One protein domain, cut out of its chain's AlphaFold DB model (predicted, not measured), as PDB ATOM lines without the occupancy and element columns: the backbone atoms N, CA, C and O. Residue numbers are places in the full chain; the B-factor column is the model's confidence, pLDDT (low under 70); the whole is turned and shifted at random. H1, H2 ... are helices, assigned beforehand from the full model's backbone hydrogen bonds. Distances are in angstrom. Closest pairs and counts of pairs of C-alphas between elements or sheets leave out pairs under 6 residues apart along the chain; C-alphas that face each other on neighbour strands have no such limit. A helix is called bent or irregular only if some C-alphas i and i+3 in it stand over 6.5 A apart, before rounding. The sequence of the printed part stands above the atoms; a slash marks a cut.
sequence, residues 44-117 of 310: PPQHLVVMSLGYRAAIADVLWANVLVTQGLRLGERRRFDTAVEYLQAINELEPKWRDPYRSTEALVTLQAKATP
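This is residues 44 to 117 of the 310 residues of an uncharacterized protein of Polyangiaceae bacterium (UniProt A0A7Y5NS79). Three helices, the long H2 and the shorter H3 and H4, form an up-and-down bundle with their centres in a triangle, while a short fourth helix, H1, packs at a steep angle on H3. H3 touches both H2 and H4, whereas the side between H2 and H4 is looser. The printed part has 74 residues with four named helices, H1, H2, H3, H4 along the chain, and no named strand; the class is all helix. It is compact, with a radius of gyration of the C-alphas of 12.6 A, and only just elongated, spanning 37 by 19 by 19 A.

H2, residues 56 to 76, is the longest helix at 30.3 A, with C-alpha 56 at (198.129, 147.514, 138.199). H3, residues 84 to 94, measures 15.5 A. H4, residues 99 to 110, measures 18.4 A and ends with C-alpha 110 at (207.023, 172.929, 138.430); it is irregular, with C-alphas 103 and 106 7.4 A apart. H1, residues 45 to 51, measures 9.8 A and begins with C-alpha 45 at (207.854, 151.340, 133.881).

H2, H3 and H4 are a bundle, up and down, each running against the one before it. H2 and H3 form a helical hairpin and touch at a shallow tilt of 13 degrees, with the closest C-alphas, Ala 60 and Ile 91, 4.9 A apart. H3 and H4 form another, also at 13 degrees; their closest C-alphas, Leu 88 and Pro 101, are 6.5 A apart. H2 and H4 are close but not clearly touching, the closest C-alphas being Gln 71 and Leu 108 at 7.2 A. H3 is the hub, touching H1 at a steep tilt of 50 degrees, the same way; the closest C-alphas, Pro 45 and Ala 90, are 4.6 A apart. H1 and H4 are apart. Every O i to N i+4 pair is within hydrogen-bond range in H2 and H3, against 2 of 3 in H1 and 6 of 8 in H4.

The C-alphas farthest apart, Leu 53 and Ala 115, are 37.6 A apart. The printed part has no cut and no long link. The mean pLDDT of the printed part is 96.2, and no printed residue is under 70.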
ATOM      1  N   PRO A  44     212.193 149.844 135.549       92.19
ATOM      2  CA  PRO A  44     211.616 150.559 134.415       92.19
ATOM      3  C   PRO A  44     210.091 150.365 134.314       92.19
ATOM      4  O   PRO A  44     209.609 149.255 134.574       92.19
ATOM      5  N   PRO A  45     209.318 151.390 133.898       91.88
ATOM      6  CA  PRO A  45     207.854 151.340 133.881       91.88
ATOM      7  C   PRO A  45     207.259 150.111 133.177       91.88
ATOM      8  O   PRO A  45     206.293 149.525 133.661       91.88
ATOM      9  N   GLN A  46     207.874 149.647 132.087       90.62
ATOM     10  CA  GLN A  46     207.395 148.477 131.340       90.62
ATOM     11  C   GLN A  46     207.502 147.183 132.164       90.62
ATOM     12  O   GLN A  46     206.663 146.289 132.050       90.62
ATOM     13  N   HIS A  47     208.517 147.079 133.025       94.62
ATOM     14  CA  HIS A  47     208.699 145.928 133.906       94.62
ATOM     15  C   HIS A  47     207.735 145.976 135.094       94.62
ATOM     16  O   HIS A  47     207.231 144.927 135.493       94.62
ATOM     17  N   LEU A  48     207.407 147.170 135.609       94.38
ATOM     18  CA  LEU A  48     206.400 147.335 136.668       94.38
ATOM     19  C   LEU A  48     205.043 146.755 136.265       94.38
ATOM     20  O   LEU A  48     204.388 146.098 137.071       94.38
ATOM     21  N   VAL A  49     204.644 146.934 135.006       95.69
ATOM     22  CA  VAL A  49     203.392 146.383 134.473       95.69
ATOM     23  C   VAL A  49     203.352 144.858 134.580       95.69
ATOM     24  O   VAL A  49     202.325 144.301 134.969       95.69
ATOM     25  N   VAL A  50     204.456 144.172 134.278       95.25
ATOM     26  CA  VAL A  50     204.556 142.706 134.387       95.25
ATOM     27  C   VAL A  50     204.646 142.277 135.852       95.25
ATOM     28  O   VAL A  50     203.922 141.381 136.286       95.25
ATOM     29  N   MET A  51     205.480 142.963 136.634       94.44
ATOM     30  CA  MET A  51     205.680 142.694 138.060       94.44
ATOM     31  C   MET A  51     204.442 142.991 138.912       94.44
ATOM     32  O   MET A  51     204.356 142.511 140.038       94.44
ATOM     33  N   SER A  52     203.464 143.728 138.377       95.56
ATOM     34  CA  SER A  52     202.192 143.984 139.052       95.56
ATOM     35  C   SER A  52     201.333 142.734 139.259       95.56
ATOM     36  O   SER A  52     200.402 142.774 140.061       95.56
ATOM     37  N   LEU A  53     201.596 141.644 138.519       95.94
ATOM     38  CA  LEU A  53     200.825 140.392 138.563       95.94
ATOM     39  C   LEU A  53     199.302 140.596 138.403       95.94
ATOM     40  O   LEU A  53     198.504 139.826 138.927       95.94
ATOM     41  N   GLY A  54     198.896 141.647 137.681       94.88
ATOM     42  CA  GLY A  54     197.492 142.005 137.449       94.88
ATOM     43  C   GLY A  54     196.936 143.086 138.383       94.88
ATOM     44  O   GLY A  54     195.896 143.663 138.077       94.88
ATOM     45  N   TYR A  55     197.642 143.456 139.455       97.31
ATOM     46  CA  TYR A  55     197.224 144.486 140.417       97.31
ATOM     47  C   TYR A  55     197.700 145.898 140.030       97.31
ATOM     48  O   TYR A  55     198.180 146.661 140.868       97.31
ATOM     49  N   ARG A  56     197.585 146.256 138.746       97.88
ATOM     50  CA  ARG A  56     198.129 147.514 138.199       97.88
ATOM     51  C   ARG A  56     197.554 148.754 138.879       97.88
ATOM     52  O   ARG A  56     198.328 149.580 139.350       97.88
ATOM     53  N   ALA A  57     196.228 148.829 138.989       97.62
ATOM     54  CA  ALA A  57     195.539 149.951 139.624       97.62
ATOM     55  C   ALA A  57     195.939 150.108 141.100       97.62
ATOM     56  O   ALA A  57     196.316 151.194 141.520       97.62
ATOM     57  N   ALA A  58     195.981 149.010 141.864       97.81
ATOM     58  CA  ALA A  58     196.370 149.060 143.274       97.81
ATOM     59  C   ALA A  58     197.820 149.539 143.469       97.81
ATOM     60  O   ALA A  58     198.109 150.294 144.395       97.81
ATOM     61  N   ILE A  59     198.745 149.127 142.595       97.69
ATOM     62  CA  ILE A  59     200.129 149.615 142.646       97.69
ATOM     63  C   ILE A  59     200.193 151.082 142.223       97.69
ATOM     64  O   ILE A  59     200.893 151.855 142.871       97.69
ATOM     65  N   ALA A  60     199.450 151.484 141.189       98.19
ATOM     66  CA  ALA A  60     199.352 152.881 140.781       98.19
ATOM     67  C   ALA A  60     198.861 153.763 141.944       98.19
ATOM     68  O   ALA A  60     199.493 154.780 142.226       98.19
ATOM     69  N   ASP A  61     197.832 153.335 142.682       98.38
ATOM     70  CA  ASP A  61     197.306 154.037 143.862       98.38
ATOM     71  C   ASP A  61     198.365 154.205 144.959       98.38
ATOM     72  O   ASP A  61     198.544 155.297 145.503       98.38
ATOM     73  N   VAL A  62     199.112 153.140 145.272       97.56
ATOM     74  CA  VAL A  62     200.192 153.185 146.272       97.56
ATOM     75  C   VAL A  62     201.310 154.133 145.837       97.56
ATOM     76  O   VAL A  62     201.792 154.934 146.642       97.56
ATOM     77  N   LEU A  63     201.720 154.068 144.568       97.44
ATOM     78  CA  LEU A  63     202.742 154.960 144.023       97.44
ATOM     79  C   LEU A  63     202.273 156.414 144.028       97.44
ATOM     80  O   LEU A  63     203.050 157.304 144.367       97.44
ATOM     81  N   TRP A  64     201.007 156.662 143.714       98.31
ATOM     82  CA  TRP A  64     200.429 157.996 143.739       98.31
ATOM     83  C   TRP A  64     200.369 158.579 145.149       98.31
ATOM     84  O   TRP A  64     200.810 159.707 145.369       98.31
ATOM     85  N   ALA A  65     199.920 157.791 146.129       98.06
ATOM     86  CA  ALA A  65     199.956 158.192 147.529       98.06
ATOM     87  C   ALA A  65     201.389 158.536 147.972       98.06
ATOM     88  O   ALA A  65     201.607 159.553 148.632       98.06
ATOM     89  N   ASN A  66     202.379 157.737 147.553       96.62
ATOM     90  CA  ASN A  66     203.790 158.018 147.812       96.62
ATOM     91  C   ASN A  66     204.260 159.331 147.165       96.62
ATOM     92  O   ASN A  66     204.961 160.100 147.821       96.62
ATOM     93  N   VAL A  67     203.857 159.617 145.921       97.38
ATOM     94  CA  VAL A  67     204.180 160.881 145.238       97.38
ATOM     95  C   VAL A  67     203.640 162.074 146.020       97.38
ATOM     96  O   VAL A  67     204.391 163.000 146.315       97.38
ATOM     97  N   LEU A  68     202.365 162.041 146.412       97.56
ATOM     98  CA  LEU A  68     201.729 163.149 147.128       97.56
ATOM     99  C   LEU A  68     202.354 163.386 148.511       97.56
ATOM    100  O   LEU A  68     202.647 164.528 148.873       97.56
ATOM    101  N   VAL A  69     202.600 162.317 149.272       96.69
ATOM    102  CA  VAL A  69     203.233 162.414 150.597       96.69
ATOM    103  C   VAL A  69     204.670 162.917 150.475       96.69
ATOM    104  O   VAL A  69     205.062 163.829 151.203       96.69
ATOM    105  N   THR A  70     205.447 162.372 149.535       95.06
ATOM    106  CA  THR A  70     206.842 162.781 149.324       95.06
ATOM    107  C   THR A  70     206.917 164.238 148.887       95.06
ATOM    108  O   THR A  70     207.702 164.992 149.460       95.06
ATOM    109  N   GLN A  71     206.049 164.679 147.972       96.12
ATOM    110  CA  GLN A  71     205.969 166.083 147.572       96.12
ATOM    111  C   GLN A  71     205.702 166.999 148.774       96.12
ATOM    112  O   GLN A  71     206.392 168.003 148.944       96.12
ATOM    113  N   GLY A  72     204.740 166.647 149.636       95.25
ATOM    114  CA  GLY A  72     204.429 167.426 150.838       95.25
ATOM    115  C   GLY A  72     205.608 167.518 151.811       95.25
ATOM    116  O   GLY A  72     205.930 168.604 152.297       95.25
ATOM    117  N   LEU A  73     206.297 166.396 152.052       94.38
ATOM    118  CA  LEU A  73     207.495 166.357 152.895       94.38
ATOM    119  C   LEU A  73     208.626 167.209 152.306       94.38
ATOM    120  O   LEU A  73     209.207 168.029 153.015       94.38
ATOM    121  N   ARG A  74     208.907 167.082 151.003       92.69
ATOM    122  CA  ARG A  74     209.968 167.849 150.332       92.69
ATOM    123  C   ARG A  74     209.681 169.335 150.295       92.69
ATOM    124  O   ARG A  74     210.591 170.123 150.546       92.69
ATOM    125  N   LEU A  75     208.431 169.726 150.073       93.31
ATOM    126  CA  LEU A  75     208.035 171.125 150.147       93.31
ATOM    127  C   LEU A  75     208.273 171.693 151.558       93.31
ATOM    128  O   LEU A  75     208.859 172.768 151.689       93.31
ATOM    129  N   GLY A  76     207.914 170.942 152.608       93.88
ATOM    130  CA  GLY A  76     208.190 171.309 154.003       93.88
ATOM    131  C   GLY A  76     209.686 171.423 154.325       93.88
ATOM    132  O   GLY A  76     210.106 172.334 155.036       93.88
ATOM    133  N   GLU A  77     210.509 170.558 153.735       93.62
ATOM    134  CA  GLU A  77     211.974 170.584 153.845       93.62
ATOM    135  C   GLU A  77     212.643 171.640 152.946       93.62
ATOM    136  O   GLU A  77     213.868 171.780 152.974       93.62
ATOM    137  N   ARG A  78     211.871 172.379 152.133       93.69
ATOM    138  CA  ARG A  78     212.374 173.284 151.081       93.69
ATOM    139  C   ARG A  78     213.333 172.582 150.111       93.69
ATOM    140  O   ARG A  78     214.341 173.140 149.669       93.69
ATOM    141  N   ARG A  79     213.023 171.329 149.789       92.00
ATOM    142  CA  ARG A  79     213.768 170.473 148.866       92.00
ATOM    143  C   ARG A  79     212.967 170.204 147.600       92.00
ATOM    144  O   ARG A  79     211.760 170.413 147.533       92.00
ATOM    145  N   ARG A  80     213.697 169.753 146.586       93.12
ATOM    146  CA  ARG A  80     213.143 169.285 145.323       93.12
ATOM    147  C   ARG A  80     212.722 167.820 145.459       93.12
ATOM    148  O   ARG A  80     213.346 167.095 146.233       93.12
ATOM    149  N   PHE A  81     211.690 167.411 144.725       94.44
ATOM    150  CA  PHE A  81     211.349 166.001 144.545       94.44
ATOM    151  C   PHE A  81     211.927 165.557 143.200       94.44
ATOM    152  O   PHE A  81     211.299 165.709 142.152       94.44
ATOM    153  N   ASP A  82     213.172 165.079 143.236       93.81
ATOM    154  CA  ASP A  82     213.991 164.862 142.040       93.81
ATOM    155  C   ASP A  82     213.434 163.761 141.136       93.81
ATOM    156  O   ASP A  82     213.602 163.830 139.923       93.81
ATOM    157  N   THR A  83     212.748 162.784 141.734       95.62
ATOM    158  CA  THR A  83     212.264 161.568 141.065       95.62
ATOM    159  C   THR A  83     210.766 161.597 140.725       95.62
ATOM    160  O   THR A  83     210.173 160.577 140.364       95.62
ATOM    161  N   ALA A  84     210.112 162.760 140.868       96.50
ATOM    162  CA  ALA A  84     208.666 162.898 140.678       96.50
ATOM    163  C   ALA A  84     208.216 162.471 139.269       96.50
ATOM    164  O   ALA A  84     207.200 161.791 139.115       96.50
ATOM    165  N   VAL A  85     208.990 162.832 138.243       97.50
ATOM    166  CA  VAL A  85     208.699 162.511 136.840       97.50
ATOM    167  C   VAL A  85     208.705 160.998 136.610       97.50
ATOM    168  O   VAL A  85     207.814 160.473 135.944       97.50
ATOM    169  N   GLU A  86     209.672 160.286 137.173       97.06
ATOM    170  CA  GLU A  86     209.842 158.844 137.034       97.06
ATOM    171  C   GLU A  86     208.705 158.082 137.725       97.06
ATOM    172  O   GLU A  86     208.197 157.092 137.189       97.06
ATOM    173  N   TYR A  87     208.243 158.558 138.886       97.94
ATOM    174  CA  TYR A  87     207.048 158.007 139.528       97.94
ATOM    175  C   TYR A  87     205.784 158.265 138.703       97.94
ATOM    176  O   TYR A  87     204.998 157.343 138.500       97.94
ATOM    177  N   LEU A  88     205.597 159.480 138.179       98.31
ATOM    178  CA  LEU A  88     204.449 159.806 137.324       98.31
ATOM    179  C   LEU A  88     204.428 158.950 136.052       98.31
ATOM    180  O   LEU A  88     203.374 158.463 135.650       98.31
ATOM    181  N   GLN A  89     205.583 158.706 135.431       97.81
ATOM    182  CA  GLN A  89     205.688 157.809 134.277       97.81
ATOM    183  C   GLN A  89     205.340 156.363 134.634       97.81
ATOM    184  O   GLN A  89     204.607 155.727 133.883       97.81
ATOM    185  N   ALA A  90     205.818 155.858 135.774       98.06
ATOM    186  CA  ALA A  90     205.456 154.530 136.263       98.06
ATOM    187  C   ALA A  90     203.946 154.395 136.506       98.06
ATOM    188  O   ALA A  90     203.341 153.417 136.072       98.06
ATOM    189  N   ILE A  91     203.328 155.392 137.143       98.44
ATOM    190  CA  ILE A  91     201.883 155.427 137.400       98.44
ATOM    191  C   ILE A  91     201.101 155.422 136.082       98.44
ATOM    192  O   ILE A  91     200.217 154.589 135.899       98.44
ATOM    193  N   ASN A  92     201.469 156.291 135.137       98.31
ATOM    194  CA  ASN A  92     200.808 156.389 133.833       98.31
ATOM    195  C   ASN A  92     201.037 155.156 132.946       98.31
ATOM    196  O   ASN A  92     200.274 154.918 132.014       98.31
ATOM    197  N   GLU A  93     202.086 154.373 133.198       98.19
ATOM    198  CA  GLU A  93     202.305 153.093 132.526       98.19
ATOM    199  C   GLU A  93     201.455 151.971 133.133       98.19
ATOM    200  O   GLU A  93     200.926 151.128 132.407       98.19
ATOM    201  N   LEU A  94     201.286 151.976 134.457       98.31
ATOM    202  CA  LEU A  94     200.429 151.026 135.164       98.31
ATOM    203  C   LEU A  94     198.948 151.251 134.847       98.31
ATOM    204  O   LEU A  94     198.245 150.285 134.551       98.31
ATOM    205  N   GLU A  95     198.498 152.507 134.875       98.38
ATOM    206  CA  GLU A  95     197.106 152.888 134.634       98.38
ATOM    207  C   GLU A  95     197.012 154.095 133.674       98.38
ATOM    208  O   GLU A  95     196.818 155.236 134.102       98.38
ATOM    209  N   PRO A  96     197.109 153.872 132.348       98.38
ATOM    210  CA  PRO A  96     197.169 154.955 131.360       98.38
ATOM    211  C   PRO A  96     195.932 155.849 131.299       98.38
ATOM    212  O   PRO A  96     196.027 156.982 130.833       98.38
ATOM    213  N   LYS A  97     194.771 155.353 131.745       98.25
ATOM    214  CA  LYS A  97     193.496 156.083 131.696       98.25
ATOM    215  C   LYS A  97     193.197 156.864 132.972       98.25
ATOM    216  O   LYS A  97     192.206 157.607 132.988       98.25
ATOM    217  N   TRP A  98     194.012 156.719 134.018       98.50
ATOM    218  CA  TRP A  98     193.819 157.452 135.260       98.50
ATOM    219  C   TRP A  98     194.185 158.920 135.080       98.50
ATOM    220  O   TRP A  98     195.282 159.286 134.680       98.50
ATOM    221  N   ARG A  99     193.199 159.770 135.342       98.50
ATOM    222  CA  ARG A  99     193.217 161.191 135.021       98.50
ATOM    223  C   ARG A  99     194.106 162.029 135.939       98.50
ATOM    224  O   ARG A  99     194.802 162.919 135.456       98.50
ATOM    225  N   ASP A 100     194.038 161.787 137.244       98.56
ATOM    226  CA  ASP A 100     194.585 162.704 138.251       98.56
ATOM    227  C   ASP A 100     196.108 162.867 138.171       98.56
ATOM    228  O   ASP A 100     196.568 164.011 138.239       98.56
ATOM    229  N   PRO A 101     196.901 161.803 137.921       98.50
ATOM    230  CA  PRO A 101     198.336 161.952 137.717       98.50
ATOM    231  C   PRO A 101     198.674 162.923 136.580       98.50
ATOM    232  O   PRO A 101     199.522 163.793 136.769       98.50
ATOM    233  N   TYR A 102     197.979 162.859 135.435       98.69
ATOM    234  CA  TYR A 102     198.172 163.824 134.343       98.69
ATOM    235  C   TYR A 102     197.795 165.241 134.768       98.69
ATOM    236  O   TYR A 102     198.581 166.166 134.582       98.69
ATOM    237  N   ARG A 103     196.614 165.402 135.377       98.50
ATOM    238  CA  ARG A 103     196.081 166.705 135.801       98.50
ATOM    239  C   ARG A 103     197.038 167.438 136.744       98.50
ATOM    240  O   ARG A 103     197.189 168.649 136.652       98.50
ATOM    241  N   SER A 104     197.692 166.708 137.638       98.38
ATOM    242  CA  SER A 104     198.592 167.274 138.643       98.38
ATOM    243  C   SER A 104     200.068 167.270 138.234       98.38
ATOM    244  O   SER A 104     200.889 167.788 138.985       98.38
ATOM    245  N   THR A 105     200.425 166.705 137.072       98.44
ATOM    246  CA  THR A 105     201.829 166.547 136.643       98.44
ATOM    247  C   THR A 105     202.570 167.880 136.609       98.44
ATOM    248  O   THR A 105     203.692 167.952 137.097       98.44
ATOM    249  N   GLU A 106     201.955 168.919 136.037       97.56
ATOM    250  CA  GLU A 106     202.565 170.248 135.939       97.56
ATOM    251  C   GLU A 106     202.885 170.782 137.337       97.56
ATOM    252  O   GLU A 106     204.057 170.849 137.693       97.56
ATOM    253  N   ALA A 107     201.866 171.001 138.168       97.31
ATOM    254  CA  ALA A 107     202.028 171.504 139.527       97.31
ATOM    255  C   ALA A 107     203.021 170.695 140.384       97.31
ATOM    256  O   ALA A 107     203.823 171.277 141.109       97.31
ATOM    257  N   LEU A 108     203.005 169.358 140.314       97.75
ATOM    258  CA  LEU A 108     203.905 168.518 141.116       97.75
ATOM    259  C   LEU A 108     205.385 168.688 140.742       97.75
ATOM    260  O   LEU A 108     206.258 168.524 141.598       97.75
ATOM    261  N   VAL A 109     205.674 169.004 139.480       97.25
ATOM    262  CA  VAL A 109     207.041 169.095 138.954       97.25
ATOM    263  C   VAL A 109     207.536 170.543 138.887       97.25
ATOM    264  O   VAL A 109     208.714 170.794 139.141       97.25
ATOM    265  N   THR A 110     206.666 171.506 138.578       95.56
ATOM    266  CA  THR A 110     207.023 172.929 138.430       95.56
ATOM    267  C   THR A 110     206.944 173.695 139.750       95.56
ATOM    268  O   THR A 110     207.793 174.548 140.010       95.56
ATOM    269  N   LEU A 111     205.984 173.376 140.629       94.31
ATOM    270  CA  LEU A 111     205.807 174.052 141.922       94.31
ATOM    271  C   LEU A 111     206.637 173.368 143.011       94.31
ATOM    272  O   LEU A 111     206.125 172.722 143.929       94.31
ATOM    273  N   GLN A 112     207.954 173.510 142.895       93.31
ATOM    274  CA  GLN A 112     208.924 172.960 143.837       93.31
ATOM    275  C   GLN A 112     209.753 174.070 144.495       93.31
ATOM    276  O   GLN A 112     209.803 175.208 144.036       93.31
ATOM    277  N   ALA A 113     210.429 173.747 145.600       90.81
ATOM    278  CA  ALA A 113     211.219 174.727 146.354       90.81
ATOM    279  C   ALA A 113     212.462 175.248 145.602       90.81
ATOM    280  O   ALA A 113     213.084 176.222 146.025       90.81
ATOM    281  N   LYS A 114     212.860 174.574 144.520       91.38
ATOM    282  CA  LYS A 114     213.992 174.929 143.658       91.38
ATOM    283  C   LYS A 114     213.557 174.864 142.202       91.38
ATOM    284  O   LYS A 114     212.631 174.125 141.882       91.38
ATOM    285  N   ALA A 115     214.280 175.578 141.342       92.81
ATOM    286  CA  ALA A 115     214.045 175.548 139.906       92.81
ATOM    287  C   ALA A 115     214.080 174.111 139.350       92.81
ATOM    288  O   ALA A 115     214.979 173.308 139.647       92.81
ATOM    289  N   THR A 116     213.073 173.812 138.542       95.88
ATOM    290  CA  THR A 116     212.916 172.556 137.815       95.88
ATOM    291  C   THR A 116     213.918 172.507 136.655       95.88
ATOM    292  O   THR A 116     213.979 173.471 135.890       95.88
ATOM    293  N   PRO A 117     214.703 171.424 136.488       95.94
ATOM    294  CA  PRO A 117     215.577 171.252 135.329       95.94
ATOM    295  C   PRO A 117     214.775 171.232 134.034       95.94
ATOM    296  O   PRO A 117     213.668 170.684 133.992       95.94
TER     297      PRO A 117